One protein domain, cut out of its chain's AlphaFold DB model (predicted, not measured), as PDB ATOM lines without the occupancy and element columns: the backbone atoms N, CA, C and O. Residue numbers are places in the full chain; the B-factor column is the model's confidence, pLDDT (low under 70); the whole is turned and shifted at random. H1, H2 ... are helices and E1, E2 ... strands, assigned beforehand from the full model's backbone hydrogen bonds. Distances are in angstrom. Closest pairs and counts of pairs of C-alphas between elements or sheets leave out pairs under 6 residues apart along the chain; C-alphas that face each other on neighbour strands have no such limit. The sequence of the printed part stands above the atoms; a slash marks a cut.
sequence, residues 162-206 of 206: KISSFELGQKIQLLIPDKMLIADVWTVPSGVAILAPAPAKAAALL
ATOM      1  N   LYS A 162     106.772  47.574 146.374       87.56
ATOM      2  CA  LYS A 162     106.480  46.295 145.692       87.56
ATOM      3  C   LYS A 162     105.086  45.747 145.995       87.56
ATOM      4  O   LYS A 162     104.662  44.781 145.366       87.56
ATOM      5  N   ILE A 163     104.392  46.325 146.972       88.31
ATOM      6  CA  ILE A 163     103.039  45.915 147.322       88.31
ATOM      7  C   ILE A 163     102.062  46.339 146.222       88.31
ATOM      8  O   ILE A 163     102.121  47.462 145.716       88.31
ATOM      9  N   SER A 164     101.153  45.444 145.843       88.69
ATOM     10  CA  SER A 164     100.106  45.806 144.889       88.69
ATOM     11  C   SER A 164      99.162  46.846 145.503       88.69
ATOM     12  O   SER A 164      98.933  46.859 146.716       88.69
ATOM     13  N   SER A 165      98.571  47.714 144.679       86.19
ATOM     14  CA  SER A 165      97.642  48.752 145.157       86.19
ATOM     15  C   SER A 165      96.454  48.154 145.922       86.19
ATOM     16  O   SER A 165      96.000  48.725 146.909       86.19
ATOM     17  N   PHE A 166      96.000  46.966 145.514       89.31
ATOM     18  CA  PHE A 166      94.923  46.237 146.179       89.31
ATOM     19  C   PHE A 166      95.324  45.738 147.575       89.31
ATOM     20  O   PHE A 166      94.619  46.006 148.548       89.31
ATOM     21  N   GLU A 167      96.468  45.057 147.702       91.62
ATOM     22  CA  GLU A 167      96.966  44.582 149.003       91.62
ATOM     23  C   GLU A 167      97.261  45.742 149.954       91.62
ATOM     24  O   GLU A 167      97.008  45.648 151.156       91.62
ATOM     25  N   LEU A 168      97.781  46.848 149.420       91.44
ATOM     26  CA  LEU A 168      98.000  48.073 150.174       91.44
ATOM     27  C   LEU A 168      96.683  48.631 150.724       91.44
ATOM     28  O   LEU A 168      96.605  48.924 151.917       91.44
ATOM     29  N   GLY A 169      95.649  48.725 149.882       90.94
ATOM     30  CA  GLY A 169      94.315  49.158 150.294       90.94
ATOM     31  C   GLY A 169      93.738  48.272 151.397       90.94
ATOM     32  O   GLY A 169      93.268  48.785 152.412       90.94
ATOM     33  N   GLN A 170      93.863  46.947 151.267       91.75
ATOM     34  CA  GLN A 170      93.431  46.014 152.311       91.75
ATOM     35  C   GLN A 170      94.196  46.223 153.620       91.75
ATOM     36  O   GLN A 170      93.578  46.332 154.677       91.75
ATOM     37  N   LYS A 171      95.530  46.328 153.577       93.38
ATOM     38  CA  LYS A 171      96.337  46.553 154.788       93.38
ATOM     39  C   LYS A 171      95.990  47.868 155.481       93.38
ATOM     40  O   LYS A 171      95.874  47.886 156.702       93.38
ATOM     41  N   ILE A 172      95.791  48.941 154.720       92.44
ATOM     42  CA  ILE A 172      95.413  50.249 155.265       92.44
ATOM     43  C   ILE A 172      94.017  50.192 155.902       92.44
ATOM     44  O   ILE A 172      93.831  50.691 157.009       92.44
ATOM     45  N   GLN A 173      93.057  49.519 155.264       90.88
ATOM     46  CA  GLN A 173      91.722  49.313 155.835       90.88
ATOM     47  C   GLN A 173      91.723  48.427 157.091       90.88
ATOM     48  O   GLN A 173      90.829  48.567 157.920       90.88
ATOM     49  N   LEU A 174      92.684  47.507 157.238       93.75
ATOM     50  CA  LEU A 174      92.868  46.747 158.480       93.75
ATOM     51  C   LEU A 174      93.491  47.595 159.595       93.75
ATOM     52  O   LEU A 174      93.205  47.354 160.765       93.75
ATOM     53  N   LEU A 175      94.361  48.540 159.241       93.44
ATOM     54  CA  LEU A 175      95.072  49.376 160.203       93.44
ATOM     55  C   LEU A 175      94.170  50.463 160.803       93.44
ATOM     56  O   LEU A 175      94.348  50.833 161.961       93.44
ATOM     57  N   ILE A 176      93.215  50.972 160.023       93.12
ATOM     58  CA  ILE A 176      92.317  52.050 160.442       93.12
ATOM     59  C   ILE A 176      91.070  51.459 161.125       93.12
ATOM     60  O   ILE A 176      90.334  50.702 160.489       93.12
ATOM     61  N   PRO A 177      90.785  51.818 162.395       90.69
ATOM     62  CA  PRO A 177      89.626  51.297 163.122       90.69
ATOM     63  C   PRO A 177      88.281  51.603 162.450       90.69
ATOM     64  O   PRO A 177      87.391  50.753 162.436       90.69
ATOM     65  N   ASP A 178      88.135  52.801 161.879       93.44
ATOM     66  CA  ASP A 178      86.917  53.221 161.188       93.44
ATOM     67  C   ASP A 178      87.070  53.129 159.664       93.44
ATOM     68  O   ASP A 178      87.615  54.008 158.991       93.44
ATOM     69  N   LYS A 179      86.508  52.058 159.102       90.00
ATOM     70  CA  LYS A 179      86.497  51.798 157.657       90.00
ATOM     71  C   LYS A 179      85.746  52.872 156.866       90.00
ATOM     72  O   LYS A 179      85.970  52.992 155.666       90.00
ATOM     73  N   MET A 180      84.875  53.659 157.504       91.81
ATOM     74  CA  MET A 180      84.121  54.725 156.840       91.81
ATOM     75  C   MET A 180      84.943  55.994 156.593       91.81
ATOM     76  O   MET A 180      84.423  56.934 155.979       91.81
ATOM     77  N   LEU A 181      86.186  56.060 157.078       93.31
ATOM     78  CA  LEU A 181      87.088  57.190 156.837       93.31
ATOM     79  C   LEU A 181      87.713  57.158 155.440       93.31
ATOM     80  O   LEU A 181      88.123  58.201 154.937       93.31
ATOM     81  N   ILE A 182      87.734  55.989 154.799       93.94
ATOM     82  CA  ILE A 182      88.401  55.769 153.519       93.94
ATOM     83  C   ILE A 182      87.361  55.413 152.463       93.94
ATOM     84  O   ILE A 182      86.602  54.463 152.620       93.94
ATOM     85  N   ALA A 183      87.341  56.173 151.376       93.12
ATOM     86  CA  ALA A 183      86.580  55.852 150.180       93.12
ATOM     87  C   ALA A 183      87.390  54.950 149.241       93.12
ATOM     88  O   ALA A 183      86.852  53.977 148.723       93.12
ATOM     89  N   ASP A 184      88.672  55.266 149.033       91.88
ATOM     90  CA  ASP A 184      89.552  54.513 148.136       91.88
ATOM     91  C   ASP A 184      91.040  54.761 148.457       91.88
ATOM     92  O   ASP A 184      91.386  55.740 149.126       91.88
ATOM     93  N   VAL A 185      91.919  53.867 148.003       93.00
ATOM     94  CA  VAL A 185      93.375  53.936 148.196       93.00
ATOM     95  C   VAL A 185      94.086  53.481 146.929       93.00
ATOM     96  O   VAL A 185      93.846  52.380 146.435       93.00
ATOM     97  N   TRP A 186      95.043  54.272 146.450       91.62
ATOM     98  CA  TRP A 186      95.878  53.885 145.313       91.62
ATOM     99  C   TRP A 186      97.338  54.296 145.494       91.62
ATOM    100  O   TRP A 186      97.685  55.201 146.256       91.62
ATOM    101  N   THR A 187      98.220  53.606 144.775       88.75
ATOM    102  CA  THR A 187      99.641  53.948 144.712       88.75
ATOM    103  C   THR A 187      99.865  55.050 143.681       88.75
ATOM    104  O   THR A 187      99.261  55.069 142.608       88.75
ATOM    105  N   VAL A 188     100.753  55.983 144.004       87.56
ATOM    106  CA  VAL A 188     101.229  57.035 143.100       87.56
ATOM    107  C   VAL A 188     102.758  56.986 143.048       87.56
ATOM    108  O   VAL A 188     103.375  56.491 143.990       87.56
ATOM    109  N   PRO A 189     103.420  57.519 142.005       82.31
ATOM    110  CA  PRO A 189     104.886  57.465 141.907       82.31
ATOM    111  C   PRO A 189     105.632  58.048 143.119       82.31
ATOM    112  O   PRO A 189     106.784  57.707 143.361       82.31
ATOM    113  N   SER A 190     104.989  58.943 143.873       81.88
ATOM    114  CA  SER A 190     105.541  59.560 145.081       81.88
ATOM    115  C   SER A 190     105.143  58.876 146.395       81.88
ATOM    116  O   SER A 190     105.603  59.328 147.439       81.88
ATOM    117  N   GLY A 191     104.288  57.847 146.389       88.25
ATOM    118  CA  GLY A 191     103.786  57.217 147.613       88.25
ATOM    119  C   GLY A 191     102.365  56.666 147.490       88.25
ATOM    120  O   GLY A 191     102.040  55.948 146.546       88.25
ATOM    121  N   VAL A 192     101.517  56.991 148.465       90.81
ATOM    122  CA  VAL A 192     100.142  56.486 148.573       90.81
ATOM    123  C   VAL A 192      99.178  57.660 148.623       90.81
ATOM    124  O   VAL A 192      99.418  58.628 149.343       90.81
ATOM    125  N   ALA A 193      98.096  57.571 147.861       92.62
ATOM    126  CA  ALA A 193      96.987  58.507 147.925       92.62
ATOM    127  C   ALA A 193      95.786  57.813 148.572       92.62
ATOM    128  O   ALA A 193      95.441  56.687 148.210       92.62
ATOM    129  N   ILE A 194      95.170  58.494 149.536       94.44
ATOM    130  CA  ILE A 194      93.983  58.028 150.251       94.44
ATOM    131  C   ILE A 194      92.865  59.021 149.966       94.44
ATOM    132  O   ILE A 194      93.000  60.217 150.232       94.44
ATOM    133  N   LEU A 195      91.763  58.524 149.417       94.94
ATOM    134  CA  LEU A 195      90.549  59.294 149.223       94.94
ATOM    135  C   LEU A 195      89.664  59.128 150.451       94.94
ATOM    136  O   LEU A 195      89.310  58.008 150.811       94.94
ATOM    137  N   ALA A 196      89.267  60.239 151.062       95.56
ATOM    138  CA  ALA A 196      88.267  60.252 152.121       95.56
ATOM    139  C   ALA A 196      86.896  60.682 151.560       95.56
ATOM    140  O   ALA A 196      86.851  61.504 150.645       95.56
ATOM    141  N   PRO A 197      85.767  60.208 152.124       96.31
ATOM    142  CA  PRO A 197      84.434  60.628 151.682       96.31
ATOM    143  C   PRO A 197      84.108  62.103 151.960       96.31
ATOM    144  O   PRO A 197      83.195  62.653 151.354       96.31
ATOM    145  N   ALA A 198      84.803  62.728 152.916       95.25
ATOM    146  CA  ALA A 198      84.600  64.121 153.300       95.25
ATOM    147  C   ALA A 198      85.915  64.745 153.803       95.25
ATOM    148  O   ALA A 198      86.715  64.030 154.413       95.25
ATOM    149  N   PRO A 199      86.120  66.067 153.651       95.50
ATOM    150  CA  PRO A 199      87.308  66.753 154.171       95.50
ATOM    151  C   PRO A 199      87.506  66.567 155.681       95.50
ATOM    152  O   PRO A 199      88.615  66.296 156.128       95.50
ATOM    153  N   ALA A 200      86.422  66.600 156.466       94.38
ATOM    154  CA  ALA A 200      86.474  66.350 157.910       94.38
ATOM    155  C   ALA A 200      86.995  64.941 158.251       94.38
ATOM    156  O   ALA A 200      87.707  64.757 159.233       94.38
ATOM    157  N   LYS A 201      86.679  63.943 157.415       94.94
ATOM    158  CA  LYS A 201      87.191  62.575 157.572       94.94
ATOM    159  C   LYS A 201      88.655  62.466 157.165       94.94
ATOM    160  O   LYS A 201      89.390  61.726 157.803       94.94
ATOM    161  N   ALA A 202      89.082  63.216 156.146       93.94
ATOM    162  CA  ALA A 202      90.495  63.300 155.781       93.94
ATOM    163  C   ALA A 202      91.330  63.888 156.927       93.94
ATOM    164  O   ALA A 202      92.403  63.373 157.219       93.94
ATOM    165  N   ALA A 203      90.814  64.915 157.609       92.06
ATOM    166  CA  ALA A 203      91.475  65.508 158.768       92.06
ATOM    167  C   ALA A 203      91.630  64.523 159.940       92.06
ATOM    168  O   ALA A 203      92.609  64.607 160.662       92.06
ATOM    169  N   ALA A 204      90.710  63.566 160.102       92.31
ATOM    170  CA  ALA A 204      90.801  62.533 161.136       92.31
ATOM    171  C   ALA A 204      91.860  61.445 160.851       92.31
ATOM    172  O   ALA A 204      92.114  60.610 161.717       92.31
ATOM    173  N   LEU A 205      92.437  61.413 159.643       89.44
ATOM    174  CA  LEU A 205      93.503  60.479 159.259       89.44
ATOM    175  C   LEU A 205      94.916  61.031 159.518       89.44
ATOM    176  O   LEU A 205      95.876  60.265 159.404       89.44
ATOM    177  N   LEU A 206      95.039  62.334 159.796       84.81
ATOM    178  CA  LEU A 206      96.294  63.043 160.070       84.81
ATOM    179  C   LEU A 206      96.498  63.215 161.578       84.81
ATOM    180  O   LEU A 206      97.666  63.080 162.005       84.81
TER     181      LEU A 206
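This is residues 162 to 206 of the 206 residues of an uncharacterized protein of Erysiphe pulchra (UniProt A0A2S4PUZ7). A two-stranded hairpin, E1 and E2, has one longer helix, H1, packed beside it on the E1 side, while a short helix, H2, sits past the end of E2 that is away from the hairpin's turn at residues 189 and 190. The chain leaves H1, goes round through residues 176 to 183 and folds back into E1, and H1 and H2 stay apart. The printed part has 45 residues with two named helices and two named strands, in the order H1, E1, E2, H2; the strands form one antiparallel sheet of order E1 - E2, and the class is mixed, helices and strands. The whole is compact, with a radius of gyration of the C-alphas of 10.4 A, and the C-alphas span 30 by 21 by 15 A along their three main axes.

Helix H1, residues 165 to 175, and strand E1, residues 184 to 188, have 9 pairs of C-alphas within 8 A; the closest are those of Gly 169 and Val 185, 5.3 A apart. Strand E2, residues 191 to 195, is the antiparallel neighbour of E1, with 156 degrees between their directions, and the two form a hairpin. The C-alphas of Val 185 and Ile 194 face each other at 4.6 A. N 186 and O 193 are within hydrogen-bond range at 3.0 A, as are N 188 and O 191 at 2.8 A. H1 and E2 are near each other, with 5 pairs of C-alphas within 10 A. Helix H2, residues 199 to 203, has 1 pair of C-alphas within 8 A of E2, those of Leu 195 and Ala 202, 7.7 A apart. H2 is apart from H1 and from E1. In H1 and H2 every O i to N i+4 pair is within hydrogen-bond range.

H1 runs from Ser 165, C-alpha at (97.642, 48.752, 145.157), to Leu 175, C-alpha at (95.072, 49.376, 160.203), 15.3 A from first to last C-alpha. E1 runs from Asp 184 to Val 188, 13.0 A. E2 runs from Gly 191 to Leu 195, 13.5 A. H2 begins at Pro 199 and ends at Ala 203, C-alpha at (91.475, 65.508, 158.768), 6.3 A from first to last C-alpha.

The two C-alphas farthest apart are those of Lys 162 and Ala 200, at 30.9 A; those of Lys 162 and Leu 206, the first and last printed residues, are 24.3 A apart. Leu 206 is the chain's last residue. The printed part has no cut. The links from E1 to E2 and from E2 to H2 are tight, the link from H1 to E1 is short, with 8 residues between them, and no link is long. The mean pLDDT of the printed part is 91.4, and no printed residue is under 70.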